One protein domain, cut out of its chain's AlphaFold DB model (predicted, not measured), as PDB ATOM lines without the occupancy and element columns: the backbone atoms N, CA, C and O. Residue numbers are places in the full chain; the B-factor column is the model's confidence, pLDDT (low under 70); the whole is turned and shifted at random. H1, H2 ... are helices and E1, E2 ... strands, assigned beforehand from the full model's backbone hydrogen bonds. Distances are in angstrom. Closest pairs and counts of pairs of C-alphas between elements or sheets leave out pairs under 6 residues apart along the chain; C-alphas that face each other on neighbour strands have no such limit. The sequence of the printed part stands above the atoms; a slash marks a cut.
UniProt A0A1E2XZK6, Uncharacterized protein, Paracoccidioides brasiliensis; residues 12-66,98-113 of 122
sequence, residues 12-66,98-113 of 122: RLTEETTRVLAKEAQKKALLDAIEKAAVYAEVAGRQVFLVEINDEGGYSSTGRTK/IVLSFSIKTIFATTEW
ATOM      1  N   ARG A  12     398.181 105.392 184.014       67.50
ATOM      2  CA  ARG A  12     396.830 104.864 184.217       67.50
ATOM      3  C   ARG A  12     396.908 103.482 184.842       67.50
ATOM      4  O   ARG A  12     397.810 102.707 184.537       67.50
ATOM      5  N   LEU A  13     395.941 103.175 185.699       71.69
ATOM      6  CA  LEU A  13     395.730 101.809 186.161       71.69
ATOM      7  C   LEU A  13     395.236 100.958 184.988       71.69
ATOM      8  O   LEU A  13     394.481 101.435 184.137       71.69
ATOM      9  N   THR A  14     395.634  99.689 184.957       76.88
ATOM     10  CA  THR A  14     395.039  98.721 184.029       76.88
ATOM     11  C   THR A  14     393.564  98.515 184.382       76.88
ATOM     12  O   THR A  14     393.146  98.715 185.528       76.88
ATOM     13  N   GLU A  15     392.745  98.112 183.408       73.44
ATOM     14  CA  GLU A  15     391.308  97.895 183.634       73.44
ATOM     15  C   GLU A  15     391.039  96.864 184.737       73.44
ATOM     16  O   GLU A  15     390.124  97.030 185.545       73.44
ATOM     17  N   GLU A  16     391.865  95.818 184.807       74.38
ATOM     18  CA  GLU A  16     391.771  94.778 185.828       74.38
ATOM     19  C   GLU A  16     392.010  95.345 187.234       74.38
ATOM     20  O   GLU A  16     391.156  95.203 188.113       74.38
ATOM     21  N   THR A  17     393.117  96.067 187.435       73.62
ATOM     22  CA  THR A  17     393.439  96.688 188.728       73.62
ATOM     23  C   THR A  17     392.417  97.761 189.103       73.62
ATOM     24  O   THR A  17     392.029  97.863 190.265       73.62
ATOM     25  N   THR A  18     391.903  98.504 188.119       71.56
ATOM     26  CA  THR A  18     390.845  99.503 188.325       71.56
ATOM     27  C   THR A  18     389.572  98.858 188.865       71.56
ATOM     28  O   THR A  18     389.002  99.352 189.833       71.56
ATOM     29  N   ARG A  19     389.136  97.724 188.301       74.50
ATOM     30  CA  ARG A  19     387.935  97.011 188.769       74.50
ATOM     31  C   ARG A  19     388.092  96.462 190.183       74.50
ATOM     32  O   ARG A  19     387.141  96.525 190.961       74.50
ATOM     33  N   VAL A  20     389.260  95.912 190.511       77.56
ATOM     34  CA  VAL A  20     389.532  95.372 191.853       77.56
ATOM     35  C   VAL A  20     389.522  96.494 192.888       77.56
ATOM     36  O   VAL A  20     388.789  96.407 193.875       77.56
ATOM     37  N   LEU A  21     390.253  97.581 192.628       77.44
ATOM     38  CA  LEU A  21     390.308  98.729 193.532       77.44
ATOM     39  C   LEU A  21     388.961  99.447 193.641       77.44
ATOM     40  O   LEU A  21     388.597  99.874 194.732       77.44
ATOM     41  N   ALA A  22     388.182  99.532 192.559       73.50
ATOM     42  CA  ALA A  22     386.846 100.123 192.594       73.50
ATOM     43  C   ALA A  22     385.902  99.337 193.513       73.50
ATOM     44  O   ALA A  22     385.208  99.938 194.328       73.50
ATOM     45  N   LYS A  23     385.919  97.998 193.454       78.31
ATOM     46  CA  LYS A  23     385.123  97.158 194.366       78.31
ATOM     47  C   LYS A  23     385.529  97.351 195.825       78.31
ATOM     48  O   LYS A  23     384.674  97.405 196.709       78.31
ATOM     49  N   GLU A  24     386.829  97.447 196.091       80.81
ATOM     50  CA  GLU A  24     387.325  97.656 197.449       80.81
ATOM     51  C   GLU A  24     386.977  99.058 197.973       80.81
ATOM     52  O   GLU A  24     386.516  99.199 199.107       80.81
ATOM     53  N   ALA A  25     387.129 100.084 197.134       76.81
ATOM     54  CA  ALA A  25     386.762 101.460 197.451       76.81
ATOM     55  C   ALA A  25     385.252 101.600 197.691       76.81
ATOM     56  O   ALA A  25     384.847 102.227 198.666       76.81
ATOM     57  N   GLN A  26     384.422 100.936 196.879       79.25
ATOM     58  CA  GLN A  26     382.973 100.865 197.070       79.25
ATOM     59  C   GLN A  26     382.607 100.238 198.414       79.25
ATOM     60  O   GLN A  26     381.801 100.791 199.164       79.25
ATOM     61  N   LYS A  27     383.237  99.113 198.769       84.25
ATOM     62  CA  LYS A  27     383.010  98.469 200.066       84.25
ATOM     63  C   LYS A  27     383.385  99.393 201.228       84.25
ATOM     64  O   LYS A  27     382.622  99.492 202.185       84.25
ATOM     65  N   LYS A  28     384.533 100.074 201.149       83.31
ATOM     66  CA  LYS A  28     384.978 101.025 202.183       83.31
ATOM     67  C   LYS A  28     384.026 102.213 202.310       83.31
ATOM     68  O   LYS A  28     383.655 102.555 203.425       83.31
ATOM     69  N   ALA A  29     383.585 102.789 201.193       79.50
ATOM     70  CA  ALA A  29     382.640 103.902 201.192       79.50
ATOM     71  C   ALA A  29     381.290 103.518 201.820       79.50
ATOM     72  O   ALA A  29     380.720 104.296 202.581       79.50
ATOM     73  N   LEU A  30     380.795 102.304 201.555       82.94
ATOM     74  CA  LEU A  30     379.560 101.820 202.170       82.94
ATOM     75  C   LEU A  30     379.715 101.621 203.685       82.94
ATOM     76  O   LEU A  30     378.820 101.992 204.438       82.94
ATOM     77  N   LEU A  31     380.842 101.061 204.132       87.31
ATOM     78  CA  LEU A  31     381.127 100.896 205.561       87.31
ATOM     79  C   LEU A  31     381.228 102.247 206.279       87.31
ATOM     80  O   LEU A  31     380.574 102.424 207.300       87.31
ATOM     81  N   ASP A  32     381.945 103.217 205.707       85.38
ATOM     82  CA  ASP A  32     382.029 104.584 206.244       85.38
ATOM     83  C   ASP A  32     380.643 105.247 206.340       85.38
ATOM     84  O   ASP A  32     380.310 105.892 207.335       85.38
ATOM     85  N   ALA A  33     379.781 105.045 205.340       83.75
ATOM     86  CA  ALA A  33     378.417 105.560 205.376       83.75
ATOM     87  C   ALA A  33     377.558 104.904 206.474       83.75
ATOM     88  O   ALA A  33     376.784 105.598 207.136       83.75
ATOM     89  N   ILE A  34     377.709 103.592 206.691       87.06
ATOM     90  CA  ILE A  34     377.043 102.861 207.781       87.06
ATOM     91  C   ILE A  34     377.534 103.361 209.140       87.06
ATOM     92  O   ILE A  34     376.711 103.635 210.009       87.06
ATOM     93  N   GLU A  35     378.846 103.522 209.323       89.06
ATOM     94  CA  GLU A  35     379.431 104.034 210.566       89.06
ATOM     95  C   GLU A  35     378.911 105.438 210.883       89.06
ATOM     96  O   GLU A  35     378.428 105.692 211.986       89.06
ATOM     97  N   LYS A  36     378.907 106.339 209.894       87.38
ATOM     98  CA  LYS A  36     378.325 107.679 210.048       87.38
ATOM     99  C   LYS A  36     376.855 107.610 210.444       87.38
ATOM    100  O   LYS A  36     376.444 108.287 211.384       87.38
ATOM    101  N   ALA A  37     376.062 106.796 209.753       85.12
ATOM    102  CA  ALA A  37     374.646 106.637 210.063       85.12
ATOM    103  C   ALA A  37     374.420 106.083 211.475       85.12
ATOM    104  O   ALA A  37     373.519 106.561 212.162       85.12
ATOM    105  N   ALA A  38     375.253 105.142 211.928       86.25
ATOM    106  CA  ALA A  38     375.207 104.600 213.281       86.25
ATOM    107  C   ALA A  38     375.486 105.683 214.336       86.25
ATOM    108  O   ALA A  38     374.712 105.815 215.278       86.25
ATOM    109  N   VAL A  39     376.502 106.529 214.136       89.50
ATOM    110  CA  VAL A  39     376.793 107.653 215.047       89.50
ATOM    111  C   VAL A  39     375.600 108.612 215.145       89.50
ATOM    112  O   VAL A  39     375.201 109.004 216.241       89.50
ATOM    113  N   TYR A  40     374.975 108.966 214.019       85.50
ATOM    114  CA  TYR A  40     373.781 109.820 214.040       85.50
ATOM    115  C   TYR A  40     372.580 109.138 214.711       85.50
ATOM    116  O   TYR A  40     371.804 109.789 215.412       85.50
ATOM    117  N   ALA A  41     372.427 107.834 214.505       85.88
ATOM    118  CA  ALA A  41     371.377 107.011 215.084       85.88
ATOM    119  C   ALA A  41     371.501 106.893 216.612       85.88
ATOM    120  O   ALA A  41     370.501 107.047 217.316       85.88
ATOM    121  N   GLU A  42     372.721 106.716 217.124       87.25
ATOM    122  CA  GLU A  42     373.020 106.721 218.559       87.25
ATOM    123  C   GLU A  42     372.647 108.055 219.208       87.25
ATOM    124  O   GLU A  42     371.920 108.071 220.201       87.25
ATOM    125  N   VAL A  43     373.057 109.178 218.606       88.44
ATOM    126  CA  VAL A  43     372.699 110.523 219.096       88.44
ATOM    127  C   VAL A  43     371.183 110.737 219.080       88.44
ATOM    128  O   VAL A  43     370.629 111.355 219.988       88.44
ATOM    129  N   ALA A  44     370.491 110.211 218.068       83.50
ATOM    130  CA  ALA A  44     369.039 110.298 217.960       83.50
ATOM    131  C   ALA A  44     368.284 109.289 218.851       83.50
ATOM    132  O   ALA A  44     367.058 109.382 218.945       83.50
ATOM    133  N   GLY A  45     368.973 108.319 219.466       84.06
ATOM    134  CA  GLY A  45     368.366 107.230 220.236       84.06
ATOM    135  C   GLY A  45     367.456 106.322 219.402       84.06
ATOM    136  O   GLY A  45     366.462 105.802 219.909       84.06
ATOM    137  N   ARG A  46     367.730 106.177 218.101       82.38
ATOM    138  CA  ARG A  46     366.884 105.435 217.150       82.38
ATOM    139  C   ARG A  46     367.719 104.437 216.370       82.38
ATOM    140  O   ARG A  46     368.875 104.698 216.089       82.38
ATOM    141  N   GLN A  47     367.124 103.320 215.961       81.62
ATOM    142  CA  GLN A  47     367.765 102.415 215.006       81.62
ATOM    143  C   GLN A  47     367.478 102.872 213.577       81.62
ATOM    144  O   GLN A  47     366.333 103.183 213.239       81.62
ATOM    145  N   VAL A  48     368.514 102.900 212.745       81.81
ATOM    146  CA  VAL A  48     368.417 103.237 211.324       81.81
ATOM    147  C   VAL A  48     368.813 102.032 210.480       81.81
ATOM    148  O   VAL A  48     369.750 101.307 210.806       81.81
ATOM    149  N   PHE A  49     368.096 101.830 209.384       79.94
ATOM    150  CA  PHE A  49     368.314 100.761 208.420       79.94
ATOM    151  C   PHE A  49     368.642 101.375 207.067       79.94
ATOM    152  O   PHE A  49     368.151 102.453 206.729       79.94
ATOM    153  N   LEU A  50     369.485 100.702 206.292       79.62
ATOM    154  CA  LEU A  50     369.808 101.128 204.937       79.62
ATOM    155  C   LEU A  50     368.580 100.929 204.047       79.62
ATOM    156  O   LEU A  50     368.064  99.816 203.967       79.62
ATOM    157  N   VAL A  51     368.124 101.993 203.385       80.81
ATOM    158  CA  VAL A  51     366.917 101.932 202.548       80.81
ATOM    159  C   VAL A  51     367.189 102.184 201.075       80.81
ATOM    160  O   VAL A  51     366.506 101.626 200.221       80.81
ATOM    161  N   GLU A  52     368.197 102.989 200.754       74.50
ATOM    162  CA  GLU A  52     368.565 103.249 199.366       74.50
ATOM    163  C   GLU A  52     370.080 103.358 199.229       74.50
ATOM    164  O   GLU A  52     370.740 104.017 200.035       74.50
ATOM    165  N   ILE A  53     370.616 102.712 198.195       75.31
ATOM    166  CA  ILE A  53     372.000 102.861 197.754       75.31
ATOM    167  C   ILE A  53     371.936 103.507 196.376       75.31
ATOM    168  O   ILE A  53     371.412 102.905 195.440       75.31
ATOM    169  N   ASN A  54     372.459 104.721 196.259       74.56
ATOM    170  CA  ASN A  54     372.616 105.412 194.993       74.56
ATOM    171  C   ASN A  54     374.118 105.563 194.686       74.56
ATOM    172  O   ASN A  54     374.866 106.226 195.414       74.56
ATOM    173  N   ASP A  55     374.535 104.903 193.607       66.62
ATOM    174  CA  ASP A  55     375.911 104.828 193.114       66.62
ATOM    175  C   ASP A  55     376.111 105.679 191.844       66.62
ATOM    176  O   ASP A  55     376.801 105.299 190.902       66.62
ATOM    177  N   GLU A  56     375.459 106.841 191.775       59.28
ATOM    178  CA  GLU A  56     375.636 107.803 190.674       59.28
ATOM    179  C   GLU A  56     377.029 108.464 190.667       59.28
ATOM    180  O   GLU A  56     377.415 109.084 189.677       59.28
ATOM    181  N   GLY A  57     377.796 108.345 191.756       56.00
ATOM    182  CA  GLY A  57     379.068 109.048 191.942       56.00
ATOM    183  C   GLY A  57     380.241 108.501 191.127       56.00
ATOM    184  O   GLY A  57     381.191 109.245 190.876       56.00
ATOM    185  N   GLY A  58     380.186 107.237 190.695       57.53
ATOM    186  CA  GLY A  58     381.302 106.577 190.017       57.53
ATOM    187  C   GLY A  58     382.620 106.628 190.809       57.53
ATOM    188  O   GLY A  58     382.696 107.084 191.952       57.53
ATOM    189  N   TYR A  59     383.697 106.139 190.198       56.88
ATOM    190  CA  TYR A  59     385.051 106.339 190.714       56.88
ATOM    191  C   TYR A  59     385.751 107.420 189.896       56.88
ATOM    192  O   TYR A  59     385.731 107.395 188.665       56.88
ATOM    193  N   SER A  60     386.417 108.348 190.577       59.31
ATOM    194  CA  SER A  60     387.359 109.266 189.945       59.31
ATOM    195  C   SER A  60     388.779 108.845 190.306       59.31
ATOM    196  O   SER A  60     389.095 108.521 191.454       59.31
ATOM    197  N   SER A  61     389.639 108.803 189.294       54.81
ATOM    198  CA  SER A  61     391.069 108.575 189.460       54.81
ATOM    199  C   SER A  61     391.765 109.908 189.259       54.81
ATOM    200  O   SER A  61     391.673 110.497 188.181       54.81
ATOM    201  N   THR A  62     392.427 110.404 190.300       57.50
ATOM    202  CA  THR A  62     393.270 111.594 190.184       57.50
ATOM    203  C   THR A  62     394.717 111.139 190.281       57.50
ATOM    204  O   THR A  62     395.174 110.700 191.337       57.50
ATOM    205  N   GLY A  63     395.445 111.225 189.168       50.81
ATOM    206  CA  GLY A  63     396.897 111.095 189.189       50.81
ATOM    207  C   GLY A  63     397.479 112.307 189.903       50.81
ATOM    208  O   GLY A  63     397.232 113.444 189.493       50.81
ATOM    209  N   ARG A  64     398.219 112.095 190.992       48.47
ATOM    210  CA  ARG A  64     398.928 113.192 191.646       48.47
ATOM    211  C   ARG A  64     400.186 113.477 190.840       48.47
ATOM    212  O   ARG A  64     401.232 112.888 191.100       48.47
ATOM    213  N   THR A  65     400.103 114.414 189.899       49.50
ATOM    214  CA  THR A  65     401.283 114.943 189.214       49.50
ATOM    215  C   THR A  65     402.149 115.654 190.246       49.50
ATOM    216  O   THR A  65     401.958 116.830 190.551       49.50
ATOM    217  N   LYS A  66     403.128 114.946 190.816       50.59
ATOM    218  CA  LYS A  66     404.245 115.584 191.512       50.59
ATOM    219  C   LYS A  66     405.146 116.231 190.457       50.59
ATOM    220  O   LYS A  66     406.287 115.835 190.278       50.59
ATOM    221  N   ILE A  98     398.660 106.789 191.940       63.34
ATOM    222  CA  ILE A  98     397.296 107.006 191.456       63.34
ATOM    223  C   ILE A  98     396.341 106.755 192.621       63.34
ATOM    224  O   ILE A  98     396.253 105.636 193.125       63.34
ATOM    225  N   VAL A  99     395.609 107.792 193.035       70.00
ATOM    226  CA  VAL A  99     394.600 107.679 194.095       70.00
ATOM    227  C   VAL A  99     393.230 107.472 193.461       70.00
ATOM    228  O   VAL A  99     392.775 108.290 192.656       70.00
ATOM    229  N   LEU A 100     392.569 106.379 193.844       62.38
ATOM    230  CA  LEU A 100     391.193 106.081 193.464       62.38
ATOM    231  C   LEU A 100     390.250 106.510 194.590       62.38
ATOM    232  O   LEU A 100     390.322 105.973 195.696       62.38
ATOM    233  N   SER A 101     389.357 107.457 194.306       62.09
ATOM    234  CA  SER A 101     388.308 107.885 195.236       62.09
ATOM    235  C   SER A 101     386.934 107.413 194.776       62.09
ATOM    236  O   SER A 101     386.623 107.461 193.584       62.09
ATOM    237  N   PHE A 102     386.106 106.985 195.732       51.91
ATOM    238  CA  PHE A 102     384.735 106.541 195.494       51.91
ATOM    239  C   PHE A 102     383.768 107.271 196.420       51.91
ATOM    240  O   PHE A 102     384.070 107.462 197.598       51.91
ATOM    241  N   SER A 103     382.614 107.667 195.889       65.94
ATOM    242  CA  SER A 103     381.582 108.379 196.639       65.94
ATOM    243  C   SER A 103     380.230 107.723 196.404       65.94
ATOM    244  O   SER A 103     379.732 107.723 195.283       65.94
ATOM    245  N   ILE A 104     379.616 107.215 197.476       68.88
ATOM    246  CA  ILE A 104     378.282 106.603 197.446       68.88
ATOM    247  C   ILE A 104     377.326 107.491 198.216       68.88
ATOM    248  O   ILE A 104     377.638 107.944 199.320       68.88
ATOM    249  N   LYS A 105     376.132 107.693 197.667       74.56
ATOM    250  CA  LYS A 105     375.035 108.317 198.392       74.56
ATOM    251  C   LYS A 105     374.107 107.230 198.919       74.56
ATOM    252  O   LYS A 105     373.428 106.553 198.156       74.56
ATOM    253  N   THR A 106     374.051 107.076 200.234       74.81
ATOM    254  CA  THR A 106     373.151 106.123 200.896       74.81
ATOM    255  C   THR A 106     372.112 106.852 201.730       74.81
ATOM    256  O   THR A 106     372.437 107.817 202.423       74.81
ATOM    257  N   ILE A 107     370.873 106.367 201.704       77.88
ATOM    258  CA  ILE A 107     369.792 106.870 202.552       77.88
ATOM    259  C   ILE A 107     369.496 105.818 203.614       77.88
ATOM    260  O   ILE A 107     369.179 104.668 203.299       77.88
ATOM    261  N   PHE A 108     369.586 106.239 204.871       78.06
ATOM    262  CA  PHE A 108     369.210 105.442 206.028       78.06
ATOM    263  C   PHE A 108     367.916 105.978 206.618       78.06
ATOM    264  O   PHE A 108     367.706 107.192 206.668       78.06
ATOM    265  N   ALA A 109     367.057 105.080 207.082       77.25
ATOM    266  CA  ALA A 109     365.800 105.466 207.684       77.25
ATOM    267  C   ALA A 109     365.392 104.547 208.833       77.25
ATOM    268  O   ALA A 109     365.813 103.398 208.930       77.25
ATOM    269  N   THR A 110     364.580 105.084 209.733       75.31
ATOM    270  CA  THR A 110     364.039 104.355 210.882       75.31
ATOM    271  C   THR A 110     362.875 103.461 210.453       75.31
ATOM    272  O   THR A 110     362.273 103.705 209.412       75.31
ATOM    273  N   THR A 111     362.490 102.480 211.270       70.19
ATOM    274  CA  THR A 111     361.364 101.559 210.988       70.19
ATOM    275  C   THR A 111     360.044 102.251 210.629       70.19
ATOM    276  O   THR A 111     359.268 101.719 209.847       70.19
ATOM    277  N   GLU A 112     359.814 103.461 211.139       69.25
ATOM    278  CA  GLU A 112     358.617 104.271 210.862       69.25
ATOM    279  C   GLU A 112     358.684 105.065 209.542       69.25
ATOM    280  O   GLU A 112     357.788 105.853 209.226       69.25
ATOM    281  N   TRP A 113     359.767 104.936 208.773       66.31
ATOM    282  CA  TRP A 113     359.969 105.740 207.573       66.31
ATOM    283  C   TRP A 113     359.092 105.261 206.418       66.31
ATOM    284  O   TRP A 113     359.281 104.182 205.860       66.31
TER     285      TRP A 113
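AT A GLANCE: This is residues 12 to 66 and 98 to 113 of the 122 residues of an uncharacterized protein of Paracoccidioides brasiliensis (UniProt A0A1E2XZK6). One long helix, H1, runs the length of a rod-shaped whole and packs along a narrow two-stranded ribbon that is broken in its middle into two short ladders, E2 with E3 beside its earlier part and E1 with E4 beside its later part. After H1 the printed part folds back through E1 and then E2, and beyond a cut it returns through E3, which runs on into E4. There are 71 residues printed, with one named helix and four named strands in the order H1, E1, E2, E3, E4; the class is mixed, helices and strands, and the two sheets, E1 - E4 and E2 - E3, are each antiparallel. The whole is loose, with a radius of gyration of the C-alphas of 15.4 A, and spans 47 by 22 by 16 A.

IN THESE COORDINATES: H1 is residues 15 to 44, 42.8 A from first to last C-alpha, from C-alpha 15 at (391.308, 97.895, 183.634) to C-alpha 44 at (369.039, 110.298, 217.960). E1 is residues 49 to 54, 14.8 A long, and E2 is residues 59 to 63, 12.9 A long. E3 is residues 98 to 102, 13.2 A long. E4 is residues 105 to 109, 13.4 A long, and ends with C-alpha 109 at (365.800, 105.466, 207.684).

HOW THE PARTS SIT: Residues 18 to 30 of H1 make its pairs of C-alphas within 10 A of the sheet E2 - E3, and residues 29 to 41 make those to the sheet E1 - E4. The closest C-alphas of H1 and E3 are those of Ala 25 and Phe 102, 5.8 A apart; those of H1 and E2 are Ala 22 and Tyr 59, 6.7 A. The closest C-alphas of H1 and E4 are those of Ala 37 and Phe 108, 6.9 A apart; those of H1 and E1 are Ile 34 and Leu 50, 8.0 A. E1 and E4 are antiparallel neighbours at 155 degrees, with N 49 and O 109 at 2.8 A and N 107 and O 52 at 2.9 A, within hydrogen-bond range. E2 and E3 are antiparallel neighbours at 157 degrees, with N 60 and O 101 at 3.1 A, within hydrogen-bond range. E3 runs on into E4 across a break of 2 residues, at 32 degrees. E1 and E3 are apart, and so are E2 and E4. In H1 every O i to N i+4 pair is within hydrogen-bond range.

THE WHOLE: The two C-alphas farthest apart are those of Lys 66 and Glu 112, 50.8 A. Residues 67 to 97 are not printed; C-alphas 66 and 98 stand 11.0 A apart across this cut, which falls in the link from E2 to E3. The links H1 to E1, E1 to E2 and E3 to E4 are tight. The mean pLDDT of the printed part is 73.8, and 21 residues are under 70: residue 12, residues 55 to 66, residue 98, residues 100 to 104 and residues 112 to 113.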